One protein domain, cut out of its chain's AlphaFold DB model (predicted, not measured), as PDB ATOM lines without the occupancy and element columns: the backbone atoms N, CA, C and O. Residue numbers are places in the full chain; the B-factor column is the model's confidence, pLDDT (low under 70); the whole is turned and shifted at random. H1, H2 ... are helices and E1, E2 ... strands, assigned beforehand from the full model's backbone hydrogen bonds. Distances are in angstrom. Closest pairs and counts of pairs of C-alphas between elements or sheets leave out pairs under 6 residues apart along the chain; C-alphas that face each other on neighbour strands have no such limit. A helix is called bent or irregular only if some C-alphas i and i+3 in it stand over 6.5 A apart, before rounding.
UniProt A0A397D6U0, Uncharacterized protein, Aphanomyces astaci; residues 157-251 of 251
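Overview. This is residues 157 to 251 of the 251 residues of an uncharacterized protein of Aphanomyces astaci (UniProt A0A397D6U0). A short ribbon of two parallel strands, E1 and E3, runs through the middle of a small body, with helices H2 and H3 side by side to one side of it; helix H1 leads away roughly on the other side, its residues 157 to 169 sticking out. Between E1 and H2 the model swings out in a wide, open loop that includes E2, and residues 190 to 205 of this loop stick out far from the body. The printed part has 95 residues with three named helices and three named strands, in the order H1 E1 E2 H2 E3 H3, and its class is mixed, helices and strands. The whole is loose, with a radius of gyration of the C-alphas of 16.4 A, and spans 46 by 37 by 25 A.

Along the chain. Begin with the sheet. Find C-alpha 182 at (207.392, 243.697, 292.160), where E1, residues 182 to 185, begins; from there it runs 9.8 A to C-alpha 185. Its neighbour E3, residues 231 to 234, measures 9.7 A from first to last C-alpha. Now go to the first printed residue: C-alpha 157 at (219.763, 257.935, 273.967) opens H1, residues 157 to 174, the longest helix, which covers 25.4 A. H2 takes residues 211 to 225 over 20.2 A and is irregular, but only just: C-alphas 220 and 223 are 6.9 A apart. H3, residues 243 to 250, runs 10.8 A and ends with C-alpha 250 at (212.263, 228.655, 291.359). The small strand E2, residues 199 to 201, lies in the loop after E1.

Arrangement. Look first at E1 and E3, which are parallel neighbours at an angle of 26 degrees between their directions. C-alphas 182 and 231 face each other at 4.8 A, and C-alphas 185 and 234 at 5.3 A. On the backbone, N 183 and O 231 are within hydrogen-bond range at 2.8 A, as are N 185 and O 233 at 2.9 A. Move outward to H2 and H3, which touch, with 9 pairs of C-alphas within 8 A; their closest C-alphas are those of Thr 215 and Ser 245, 6.5 A apart. They run the same way at a shallow tilt of 6 degrees. E1 is apart from both H2 and H3. Turn then to H1, which touches no helix and is apart from E2 and E3. E2 pairs with no named strand; it is apart from E1, E3 and H3, and apart from H2 too. In H1 and H3 every O i to N i+4 pair is within hydrogen-bond range, while H2 has 8 of 11 such pairs within range.

Size, cuts and confidence. The C-alphas farthest apart are those of Ala 176 and Trp 200, 46.8 A from each other. Set aside the stretches that stand free, residues 157 to 169 of H1 and residues 190 to 205 with E2, and you find a body of 66 residues that spans 35 by 24 by 22 A. The printed part has no cut and ends at Asp 251, the chain's last residue. The link from E1 to E2 is long, with 13 residues, and the link from H2 to E3 is tight, with 5. Look at the B-factor column for the model's own confidence: the mean pLDDT of the printed part is 74.8, and 24 residues are under 70, namely residue 157, residues 188 to 209 and residue 251. The low stretch includes E2, whose mean pLDDT is 56.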
ATOM      1  N   ALA A 157     220.669 258.369 275.028       68.94
ATOM      2  CA  ALA A 157     219.763 257.935 273.967       68.94
ATOM      3  C   ALA A 157     219.750 256.407 273.787       68.94
ATOM      4  O   ALA A 157     218.680 255.820 273.755       68.94
ATOM      5  N   ALA A 158     220.922 255.765 273.751       73.94
ATOM      6  CA  ALA A 158     221.021 254.310 273.637       73.94
ATOM      7  C   ALA A 158     220.418 253.593 274.860       73.94
ATOM      8  O   ALA A 158     219.706 252.609 274.706       73.94
ATOM      9  N   LEU A 159     220.640 254.131 276.065       76.12
ATOM     10  CA  LEU A 159     220.047 253.586 277.290       76.12
ATOM     11  C   LEU A 159     218.532 253.784 277.349       76.12
ATOM     12  O   LEU A 159     217.837 252.927 277.874       76.12
ATOM     13  N   MET A 160     218.018 254.903 276.830       76.94
ATOM     14  CA  MET A 160     216.577 255.157 276.785       76.94
ATOM     15  C   MET A 160     215.867 254.187 275.848       76.94
ATOM     16  O   MET A 160     214.839 253.660 276.238       76.94
ATOM     17  N   THR A 161     216.434 253.893 274.676       84.56
ATOM     18  CA  THR A 161     215.865 252.891 273.764       84.56
ATOM     19  C   THR A 161     215.786 251.517 274.425       84.56
ATOM     20  O   THR A 161     214.704 250.953 274.504       84.56
ATOM     21  N   VAL A 162     216.896 251.028 274.993       84.88
ATOM     22  CA  VAL A 162     216.923 249.724 275.683       84.88
ATOM     23  C   VAL A 162     215.967 249.699 276.878       84.88
ATOM     24  O   VAL A 162     215.293 248.702 277.113       84.88
ATOM     25  N   ARG A 163     215.883 250.801 277.634       85.94
ATOM     26  CA  ARG A 163     214.950 250.934 278.758       85.94
ATOM     27  C   ARG A 163     213.497 250.875 278.297       85.94
ATOM     28  O   ARG A 163     212.704 250.221 278.959       85.94
ATOM     29  N   ASP A 164     213.147 251.600 277.239       88.00
ATOM     30  CA  ASP A 164     211.764 251.719 276.778       88.00
ATOM     31  C   ASP A 164     211.279 250.390 276.177       88.00
ATOM     32  O   ASP A 164     210.180 249.955 276.502       88.00
ATOM     33  N   GLU A 165     212.134 249.703 275.408       91.06
ATOM     34  CA  GLU A 165     211.879 248.341 274.910       91.06
ATOM     35  C   GLU A 165     211.697 247.345 276.066       91.06
ATOM     36  O   GLU A 165     210.693 246.642 276.133       91.06
ATOM     37  N   PHE A 166     212.623 247.339 277.034       88.44
ATOM     38  CA  PHE A 166     212.516 246.474 278.211       88.44
ATOM     39  C   PHE A 166     211.252 246.761 279.030       88.44
ATOM     40  O   PHE A 166     210.596 245.832 279.493       88.44
ATOM     41  N   ALA A 167     210.904 248.036 279.222       87.88
ATOM     42  CA  ALA A 167     209.718 248.422 279.973       87.88
ATOM     43  C   ALA A 167     208.438 247.936 279.280       87.88
ATOM     44  O   ALA A 167     207.562 247.392 279.949       87.88
ATOM     45  N   GLU A 168     208.329 248.094 277.958       90.81
ATOM     46  CA  GLU A 168     207.177 247.604 277.196       90.81
ATOM     47  C   GLU A 168     207.021 246.082 277.336       90.81
ATOM     48  O   GLU A 168     205.945 245.604 277.713       90.81
ATOM     49  N   ASP A 169     208.106 245.331 277.136       91.31
ATOM     50  CA  ASP A 169     208.113 243.871 277.255       91.31
ATOM     51  C   ASP A 169     207.789 243.399 278.680       91.31
ATOM     52  O   ASP A 169     206.999 242.464 278.874       91.31
ATOM     53  N   PHE A 170     208.359 244.061 279.692       89.31
ATOM     54  CA  PHE A 170     208.130 243.760 281.102       89.31
ATOM     55  C   PHE A 170     206.667 243.990 281.486       89.31
ATOM     56  O   PHE A 170     206.002 243.081 281.987       89.31
ATOM     57  N   HIS A 171     206.128 245.175 281.190       88.62
ATOM     58  CA  HIS A 171     204.739 245.493 281.505       88.62
ATOM     59  C   HIS A 171     203.760 244.609 280.726       88.62
ATOM     60  O   HIS A 171     202.718 244.250 281.265       88.62
ATOM     61  N   HIS A 172     204.079 244.199 279.493       91.12
ATOM     62  CA  HIS A 172     203.234 243.271 278.743       91.12
ATOM     63  C   HIS A 172     203.195 241.867 279.367       91.12
ATOM     64  O   HIS A 172     202.109 241.283 279.506       91.12
ATOM     65  N   SER A 173     204.371 241.335 279.717       89.31
ATOM     66  CA  SER A 173     204.569 239.958 280.193       89.31
ATOM     67  C   SER A 173     204.071 239.761 281.621       89.31
ATOM     68  O   SER A 173     203.472 238.732 281.931       89.31
ATOM     69  N   TYR A 174     204.251 240.773 282.470       86.44
ATOM     70  CA  TYR A 174     203.938 240.708 283.896       86.44
ATOM     71  C   TYR A 174     202.706 241.527 284.303       86.44
ATOM     72  O   TYR A 174     202.449 241.680 285.490       86.44
ATOM     73  N   ARG A 175     201.870 241.966 283.349       86.62
ATOM     74  CA  ARG A 175     200.626 242.740 283.595       86.62
ATOM     75  C   ARG A 175     199.633 242.139 284.598       86.62
ATOM     76  O   ARG A 175     198.666 242.798 284.963       86.62
ATOM     77  N   ALA A 176     199.770 240.849 284.900       87.88
ATOM     78  CA  ALA A 176     198.897 240.127 285.820       87.88
ATOM     79  C   ALA A 176     199.330 240.270 287.288       87.88
ATOM     80  O   ALA A 176     198.560 239.904 288.172       87.88
ATOM     81  N   PHE A 177     200.545 240.764 287.532       86.62
ATOM     82  CA  PHE A 177     201.071 241.032 288.863       86.62
ATOM     83  C   PHE A 177     200.719 242.452 289.287       86.62
ATOM     84  O   PHE A 177     200.723 243.369 288.466       86.62
ATOM     85  N   ASP A 178     200.408 242.604 290.570       85.94
ATOM     86  CA  ASP A 178     200.260 243.916 291.181       85.94
ATOM     87  C   ASP A 178     201.642 244.566 291.380       85.94
ATOM     88  O   ASP A 178     202.645 243.861 291.537       85.94
ATOM     89  N   ASP A 179     201.696 245.897 291.400       83.81
ATOM     90  CA  ASP A 179     202.907 246.656 291.704       83.81
ATOM     91  C   ASP A 179     203.488 246.258 293.075       83.81
ATOM     92  O   ASP A 179     204.708 246.238 293.246       83.81
ATOM     93  N   GLU A 180     202.645 245.859 294.036       84.69
ATOM     94  CA  GLU A 180     203.094 245.370 295.346       84.69
ATOM     95  C   GLU A 180     203.826 244.019 295.307       84.69
ATOM     96  O   GLU A 180     204.508 243.661 296.269       84.69
ATOM     97  N   ALA A 181     203.725 243.275 294.203       85.25
ATOM     98  CA  ALA A 181     204.424 242.009 294.002       85.25
ATOM     99  C   ALA A 181     205.768 242.172 293.263       85.25
ATOM    100  O   ALA A 181     206.441 241.171 293.000       85.25
ATOM    101  N   ILE A 182     206.170 243.403 292.918       87.31
ATOM    102  CA  ILE A 182     207.392 243.697 292.160       87.31
ATOM    103  C   ILE A 182     208.456 244.285 293.093       87.31
ATOM    104  O   ILE A 182     208.347 245.407 293.584       87.31
ATOM    105  N   TYR A 183     209.543 243.543 293.293       85.38
ATOM    106  CA  TYR A 183     210.639 243.920 294.179       85.38
ATOM    107  C   TYR A 183     211.867 244.321 293.368       85.38
ATOM    108  O   TYR A 183     212.467 243.504 292.674       85.38
ATOM    109  N   ASN A 184     212.268 245.587 293.484       86.88
ATOM    110  CA  ASN A 184     213.516 246.074 292.907       86.88
ATOM    111  C   ASN A 184     214.679 245.842 293.876       86.88
ATOM    112  O   ASN A 184     214.652 246.322 295.010       86.88
ATOM    113  N   VAL A 185     215.709 245.146 293.409       81.81
ATOM    114  CA  VAL A 185     216.896 244.793 294.186       81.81
ATOM    115  C   VAL A 185     218.121 245.340 293.456       81.81
ATOM    116  O   VAL A 185     218.327 245.064 292.276       81.81
ATOM    117  N   ASP A 186     218.908 246.160 294.152       80.00
ATOM    118  CA  ASP A 186     220.074 246.849 293.590       80.00
ATOM    119  C   ASP A 186     221.194 246.985 294.630       80.00
ATOM    120  O   ASP A 186     220.947 247.186 295.826       80.00
ATOM    121  N   GLU A 187     222.441 246.917 294.169       73.31
ATOM    122  CA  GLU A 187     223.623 247.064 295.009       73.31
ATOM    123  C   GLU A 187     224.001 248.537 295.169       73.31
ATOM    124  O   GLU A 187     224.627 249.159 294.310       73.31
ATOM    125  N   THR A 188     223.716 249.107 296.338       59.97
ATOM    126  CA  THR A 188     224.235 250.434 296.692       59.97
ATOM    127  C   THR A 188     225.508 250.309 297.525       59.97
ATOM    128  O   THR A 188     225.474 249.942 298.699       59.97
ATOM    129  N   GLY A 189     226.649 250.679 296.941       54.19
ATOM    130  CA  GLY A 189     227.908 250.794 297.677       54.19
ATOM    131  C   GLY A 189     227.841 251.883 298.756       54.19
ATOM    132  O   GLY A 189     227.592 253.053 298.461       54.19
ATOM    133  N   PHE A 190     228.103 251.519 300.013       44.44
ATOM    134  CA  PHE A 190     228.169 252.469 301.125       44.44
ATOM    135  C   PHE A 190     229.627 252.850 301.413       44.44
ATOM    136  O   PHE A 190     230.387 252.057 301.966       44.44
ATOM    137  N   TYR A 191     230.046 254.067 301.049       46.75
ATOM    138  CA  TYR A 191     231.388 254.558 301.380       46.75
ATOM    139  C   TYR A 191     231.378 255.354 302.694       46.75
ATOM    140  O   TYR A 191     230.640 256.324 302.848       46.75
ATOM    141  N   TYR A 192     232.257 254.991 303.628       40.81
ATOM    142  CA  TYR A 192     232.375 255.645 304.940       40.81
ATOM    143  C   TYR A 192     233.097 257.006 304.915       40.81
ATOM    144  O   TYR A 192     233.325 257.610 305.957       40.81
ATOM    145  N   ASP A 193     233.413 257.517 303.727       47.66
ATOM    146  CA  ASP A 193     233.952 258.860 303.530       47.66
ATOM    147  C   ASP A 193     233.271 259.469 302.297       47.66
ATOM    148  O   ASP A 193     233.864 259.543 301.223       47.66
ATOM    149  N   MET A 194     231.965 259.775 302.404       47.69
ATOM    150  CA  MET A 194     231.124 260.074 301.239       47.69
ATOM    151  C   MET A 194     230.832 261.564 300.982       47.69
ATOM    152  O   MET A 194     230.225 262.217 301.833       47.69
ATOM    153  N   PRO A 195     231.139 262.076 299.766       54.06
ATOM    154  CA  PRO A 195     232.012 261.483 298.747       54.06
ATOM    155  C   PRO A 195     233.457 262.021 298.811       54.06
ATOM    156  O   PRO A 195     233.662 263.244 298.891       54.06
ATOM    157  N   PRO A 196     234.481 261.158 298.624       58.25
ATOM    158  CA  PRO A 196     235.839 261.607 298.377       58.25
ATOM    159  C   PRO A 196     235.892 262.175 296.954       58.25
ATOM    160  O   PRO A 196     235.484 261.542 295.982       58.25
ATOM    161  N   ARG A 197     236.409 263.396 296.796       55.00
ATOM    162  CA  ARG A 197     236.287 264.149 295.528       55.00
ATOM    163  C   ARG A 197     237.040 263.530 294.334       55.00
ATOM    164  O   ARG A 197     236.759 263.920 293.201       55.00
ATOM    165  N   TYR A 198     238.004 262.631 294.563       58.41
ATOM    166  CA  TYR A 198     238.847 262.021 293.524       58.41
ATOM    167  C   TYR A 198     239.344 260.633 293.941       58.41
ATOM    168  O   TYR A 198     239.886 260.484 295.036       58.41
ATOM    169  N   ILE A 199     239.267 259.668 293.024       59.75
ATOM    170  CA  ILE A 199     239.822 258.320 293.187       59.75
ATOM    171  C   ILE A 199     240.742 257.992 292.008       59.75
ATOM    172  O   ILE A 199     240.582 258.508 290.896       59.75
ATOM    173  N   TRP A 200     241.749 257.158 292.239       55.19
ATOM    174  CA  TRP A 200     242.427 256.495 291.130       55.19
ATOM    175  C   TRP A 200     241.533 255.342 290.695       55.19
ATOM    176  O   TRP A 200     240.978 254.691 291.574       55.19
ATOM    177  N   VAL A 201     241.429 255.054 289.396       53.59
ATOM    178  CA  VAL A 201     240.759 253.841 288.881       53.59
ATOM    179  C   VAL A 201     241.730 253.100 287.954       53.59
ATOM    180  O   VAL A 201     242.447 253.716 287.165       53.59
ATOM    181  N   ALA A 202     241.826 251.783 288.127       45.62
ATOM    182  CA  ALA A 202     242.383 250.863 287.146       45.62
ATOM    183  C   ALA A 202     241.157 250.386 286.388       45.62
ATOM    184  O   ALA A 202     240.132 250.156 287.021       45.62
ATOM    185  N   VAL A 203     241.223 250.336 285.066       43.31
ATOM    186  CA  VAL A 203     240.080 249.910 284.257       43.31
ATOM    187  C   VAL A 203     239.724 248.480 284.689       43.31
ATOM    188  O   VAL A 203     240.459 247.552 284.369       43.31
ATOM    189  N   GLN A 204     238.684 248.323 285.514       41.75
ATOM    190  CA  GLN A 204     238.239 247.027 286.026       41.75
ATOM    191  C   GLN A 204     237.457 246.303 284.932       41.75
ATOM    192  O   GLN A 204     236.688 246.918 284.195       41.75
ATOM    193  N   LEU A 205     237.687 244.994 284.834       36.31
ATOM    194  CA  LEU A 205     237.040 244.107 283.868       36.31
ATOM    195  C   LEU A 205     235.921 243.247 284.499       36.31
ATOM    196  O   LEU A 205     235.201 242.612 283.735       36.31
ATOM    197  N   LYS A 206     235.757 243.217 285.841       40.59
ATOM    198  CA  LYS A 206     234.710 242.460 286.576       40.59
ATOM    199  C   LYS A 206     234.287 243.142 287.900       40.59
ATOM    200  O   LYS A 206     235.011 244.022 288.361       40.59
ATOM    201  N   ALA A 207     233.106 242.773 288.420       49.38
ATOM    202  CA  ALA A 207     232.354 243.416 289.515       49.38
ATOM    203  C   ALA A 207     232.436 242.670 290.871       49.38
ATOM    204  O   ALA A 207     232.675 241.467 290.886       49.38
ATOM    205  N   TRP A 208     232.153 243.389 291.971       58.38
ATOM    206  CA  TRP A 208     232.264 242.960 293.383       58.38
ATOM    207  C   TRP A 208     231.280 241.863 293.843       58.38
ATOM    208  O   TRP A 208     231.525 241.208 294.850       58.38
ATOM    209  N   MET A 209     230.147 241.684 293.150       63.84
ATOM    210  CA  MET A 209     229.111 240.705 293.513       63.84
ATOM    211  C   MET A 209     229.342 239.383 292.769       63.84
ATOM    212  O   MET A 209     229.008 239.271 291.585       63.84
ATOM    213  N   ASP A 210     229.899 238.382 293.452       71.62
ATOM    214  CA  ASP A 210     230.068 237.025 292.920       71.62
ATOM    215  C   ASP A 210     228.894 236.093 293.279       71.62
ATOM    216  O   ASP A 210     227.968 236.461 294.008       71.62
ATOM    217  N   ASN A 211     228.904 234.879 292.722       74.19
ATOM    218  CA  ASN A 211     227.806 233.922 292.885       74.19
ATOM    219  C   ASN A 211     227.624 233.465 294.338       74.19
ATOM    220  O   ASN A 211     226.500 233.195 294.744       74.19
ATOM    221  N   GLU A 212     228.695 233.358 295.125       76.31
ATOM    222  CA  GLU A 212     228.621 232.817 296.486       76.31
ATOM    223  C   GLU A 212     227.928 233.810 297.428       76.31
ATOM    224  O   GLU A 212     227.012 233.449 298.185       76.31
ATOM    225  N   VAL A 213     228.321 235.084 297.335       76.50
ATOM    226  CA  VAL A 213     227.711 236.175 298.103       76.50
ATOM    227  C   VAL A 213     226.251 236.360 297.692       76.50
ATOM    228  O   VAL A 213     225.374 236.446 298.558       76.50
ATOM    229  N   TRP A 214     225.975 236.348 296.385       81.88
ATOM    230  CA  TRP A 214     224.627 236.501 295.848       81.88
ATOM    231  C   TRP A 214     223.685 235.364 296.275       81.88
ATOM    232  O   TRP A 214     222.607 235.616 296.813       81.88
ATOM    233  N   THR A 215     224.118 234.108 296.148       81.00
ATOM    234  CA  THR A 215     223.356 232.925 296.580       81.00
ATOM    235  C   THR A 215     223.017 232.967 298.071       81.00
ATOM    236  O   THR A 215     221.904 232.622 298.481       81.00
ATOM    237  N   THR A 216     223.957 233.417 298.901       79.06
ATOM    238  CA  THR A 216     223.731 233.556 300.345       79.06
ATOM    239  C   THR A 216     222.698 234.642 300.641       79.06
ATOM    240  O   THR A 216     221.790 234.421 301.449       79.06
ATOM    241  N   TYR A 217     222.801 235.792 299.966       80.69
ATOM    242  CA  TYR A 217     221.844 236.889 300.086       80.69
ATOM    243  C   TYR A 217     220.430 236.456 299.675       80.69
ATOM    244  O   TYR A 217     219.486 236.651 300.447       80.69
ATOM    245  N   LEU A 218     220.291 235.792 298.521       81.56
ATOM    246  CA  LEU A 218     219.015 235.262 298.042       81.56
ATOM    247  C   LEU A 218     218.355 234.347 299.078       81.56
ATOM    248  O   LEU A 218     217.232 234.610 299.503       81.56
ATOM    249  N   ARG A 219     219.069 233.310 299.535       82.69
ATOM    250  CA  ARG A 219     218.507 232.286 300.432       82.69
ATOM    251  C   ARG A 219     218.190 232.807 301.828       82.69
ATOM    252  O   ARG A 219     217.185 232.424 302.416       82.69
ATOM    253  N   SER A 220     219.081 233.618 302.393       78.38
ATOM    254  CA  SER A 220     219.037 233.937 303.826       78.38
ATOM    255  C   SER A 220     218.376 235.274 304.137       78.38
ATOM    256  O   SER A 220     217.940 235.477 305.269       78.38
ATOM    257  N   LEU A 221     218.323 236.194 303.171       80.88
ATOM    258  CA  LEU A 221     217.846 237.557 303.399       80.88
ATOM    259  C   LEU A 221     216.670 237.914 302.501       80.88
ATOM    260  O   LEU A 221     215.691 238.444 303.015       80.88
ATOM    261  N   LEU A 222     216.747 237.624 301.198       82.94
ATOM    262  CA  LEU A 222     215.731 238.083 300.254       82.94
ATOM    263  C   LEU A 222     214.490 237.184 300.246       82.94
ATOM    264  O   LEU A 222     213.414 237.655 300.599       82.94
ATOM    265  N   LEU A 223     214.634 235.897 299.906       81.88
ATOM    266  CA  LEU A 223     213.508 234.962 299.775       81.88
ATOM    267  C   LEU A 223     212.604 234.893 301.022       81.88
ATOM    268  O   LEU A 223     211.388 234.931 300.855       81.88
ATOM    269  N   PRO A 224     213.124 234.889 302.270       84.25
ATOM    270  CA  PRO A 224     212.268 234.853 303.459       84.25
ATOM    271  C   PRO A 224     211.364 236.082 303.642       84.25
ATOM    272  O   PRO A 224     210.479 236.059 304.495       84.25
ATOM    273  N   GLN A 225     211.627 237.174 302.919       78.94
ATOM    274  CA  GLN A 225     210.882 238.432 303.016       78.94
ATOM    275  C   GLN A 225     209.866 238.612 301.877       78.94
ATOM    276  O   GLN A 225     209.094 239.571 301.908       78.94
ATOM    277  N   LEU A 226     209.860 237.723 300.881       81.75
ATOM    278  CA  LEU A 226     208.964 237.805 299.730       81.75
ATOM    279  C   LEU A 226     207.667 237.037 299.994       81.75
ATOM    280  O   LEU A 226     207.672 235.960 300.590       81.75
ATOM    281  N   SER A 227     206.548 237.573 299.510       75.44
ATOM    282  CA  SER A 227     205.277 236.848 299.446       75.44
ATOM    283  C   SER A 227     205.045 236.331 298.029       75.44
ATOM    284  O   SER A 227     204.984 237.122 297.089       75.44
ATOM    285  N   GLU A 228     204.902 235.019 297.862       78.25
ATOM    286  CA  GLU A 228     204.602 234.425 296.557       78.25
ATOM    287  C   GLU A 228     203.143 234.669 296.125       78.25
ATOM    288  O   GLU A 228     202.238 234.589 296.962       78.25
ATOM    289  N   PRO A 229     202.879 234.902 294.822       82.62
ATOM    290  CA  PRO A 229     203.837 235.004 293.715       82.62
ATOM    291  C   PRO A 229     204.430 236.427 293.591       82.62
ATOM    292  O   PRO A 229     203.689 237.407 293.615       82.62
ATOM    293  N   SER A 230     205.753 236.544 293.420       85.94
ATOM    294  CA  SER A 230     206.468 237.832 293.321       85.94
ATOM    295  C   SER A 230     207.485 237.863 292.176       85.94
ATOM    296  O   SER A 230     207.882 236.823 291.650       85.94
ATOM    297  N   ILE A 231     207.884 239.068 291.767       86.50
ATOM    298  CA  ILE A 231     208.852 239.322 290.695       86.50
ATOM    299  C   ILE A 231     210.047 240.072 291.274       86.50
ATOM    300  O   ILE A 231     209.882 241.097 291.933       86.50
ATOM    301  N   LEU A 232     211.252 239.595 290.967       86.62
ATOM    302  CA  LEU A 232     212.502 240.277 291.290       86.62
ATOM    303  C   LEU A 232     213.020 241.035 290.067       86.62
ATOM    304  O   LEU A 232     213.252 240.445 289.013       86.62
ATOM    305  N   LEU A 233     213.233 242.340 290.221       86.38
ATOM    306  CA  LEU A 233     213.901 243.185 289.240       86.38
ATOM    307  C   LEU A 233     215.333 243.451 289.711       86.38
ATOM    308  O   LEU A 233     215.540 244.010 290.785       86.38
ATOM    309  N   LEU A 234     216.307 243.020 288.909       85.00
ATOM    310  CA  LEU A 234     217.727 242.971 289.261       85.00
ATOM    311  C   LEU A 234     218.594 243.528 288.128       85.00
ATOM    312  O   LEU A 234     218.232 243.453 286.951       85.00
ATOM    313  N   GLY A 235     219.781 244.036 288.470       81.00
ATOM    314  CA  GLY A 235     220.807 244.379 287.483       81.00
ATOM    315  C   GLY A 235     221.323 243.146 286.727       81.00
ATOM    316  O   GLY A 235     221.352 242.043 287.266       81.00
ATOM    317  N   ASN A 236     221.786 243.326 285.485       79.62
ATOM    318  CA  ASN A 236     222.309 242.245 284.632       79.62
ATOM    319  C   ASN A 236     223.767 241.862 284.976       79.62
ATOM    320  O   ASN A 236     224.643 241.856 284.107       79.62
ATOM    321  N   PHE A 237     224.058 241.627 286.256       75.06
ATOM    322  CA  PHE A 237     225.354 241.104 286.681       75.06
ATOM    323  C   PHE A 237     225.444 239.600 286.395       75.06
ATOM    324  O   PHE A 237     224.451 238.885 286.488       75.06
ATOM    325  N   GLU A 238     226.648 239.120 286.062       75.12
ATOM    326  CA  GLU A 238     226.919 237.711 285.713       75.12
ATOM    327  C   GLU A 238     226.432 236.740 286.805       75.12
ATOM    328  O   GLU A 238     225.924 235.665 286.496       75.12
ATOM    329  N   SER A 239     226.513 237.157 288.070       77.06
ATOM    330  CA  SER A 239     226.022 236.400 289.217       77.06
ATOM    331  C   SER A 239     224.504 236.328 289.299       77.06
ATOM    332  O   SER A 239     223.979 235.251 289.571       77.06
ATOM    333  N   HIS A 240     223.795 237.410 288.973       79.56
ATOM    334  CA  HIS A 240     222.330 237.467 289.019       79.56
ATOM    335  C   HIS A 240     221.671 236.591 287.952       79.56
ATOM    336  O   HIS A 240     220.587 236.061 288.172       79.56
ATOM    337  N   VAL A 241     222.333 236.426 286.804       81.19
ATOM    338  CA  VAL A 241     221.833 235.629 285.671       81.19
ATOM    339  C   VAL A 241     222.428 234.218 285.613       81.19
ATOM    340  O   VAL A 241     222.326 233.543 284.588       81.19
ATOM    341  N   SER A 242     223.066 233.766 286.694       82.62
ATOM    342  CA  SER A 242     223.629 232.417 286.783       82.62
ATOM    343  C   SER A 242     222.536 231.350 286.928       82.62
ATOM    344  O   SER A 242     221.501 231.582 287.549       82.62
ATOM    345  N   GLU A 243     222.774 230.152 286.385       82.25
ATOM    346  CA  GLU A 243     221.840 229.011 286.471       82.25
ATOM    347  C   GLU A 243     221.492 228.654 287.926       82.25
ATOM    348  O   GLU A 243     220.343 228.358 288.243       82.25
ATOM    349  N   GLU A 244     222.467 228.772 288.831       82.19
ATOM    350  CA  GLU A 244     222.271 228.563 290.266       82.19
ATOM    351  C   GLU A 244     221.289 229.579 290.871       82.19
ATOM    352  O   GLU A 244     220.433 229.202 291.669       82.19
ATOM    353  N   SER A 245     221.355 230.847 290.447       81.88
ATOM    354  CA  SER A 245     220.423 231.883 290.913       81.88
ATOM    355  C   SER A 245     218.998 231.611 290.461       81.88
ATOM    356  O   SER A 245     218.070 231.766 291.250       81.88
ATOM    357  N   TYR A 246     218.827 231.157 289.216       83.44
ATOM    358  CA  TYR A 246     217.516 230.753 288.719       83.44
ATOM    359  C   TYR A 246     216.955 229.578 289.521       83.44
ATOM    360  O   TYR A 246     215.824 229.680 289.978       83.44
ATOM    361  N   SER A 247     217.754 228.531 289.766       83.62
ATOM    362  CA  SER A 247     217.328 227.376 290.575       83.62
ATOM    363  C   SER A 247     216.827 227.803 291.954       83.62
ATOM    364  O   SER A 247     215.770 227.361 292.375       83.62
ATOM    365  N   ILE A 248     217.543 228.707 292.630       81.12
ATOM    366  CA  ILE A 248     217.205 229.158 293.989       81.12
ATOM    367  C   ILE A 248     215.877 229.917 294.051       81.12
ATOM    368  O   ILE A 248     215.189 229.834 295.060       81.12
ATOM    369  N   VAL A 249     215.542 230.694 293.020       79.94
ATOM    370  CA  VAL A 249     214.308 231.499 292.993       79.94
ATOM    371  C   VAL A 249     213.101 230.669 292.536       79.94
ATOM    372  O   VAL A 249     211.966 231.060 292.791       79.94
ATOM    373  N   THR A 250     213.329 229.542 291.856       76.50
ATOM    374  CA  THR A 250     212.263 228.655 291.359       76.50
ATOM    375  C   THR A 250     211.979 227.431 292.234       76.50
ATOM    376  O   THR A 250     211.000 226.738 291.953       76.50
ATOM    377  N   ASP A 251     212.837 227.145 293.219       61.00
ATOM    378  CA  ASP A 251     212.709 226.038 294.185       61.00
ATOM    379  C   ASP A 251     211.802 226.404 295.371       61.00
ATOM    380  O   ASP A 251     210.934 225.567 295.720       61.00
TER     381      ASP A 251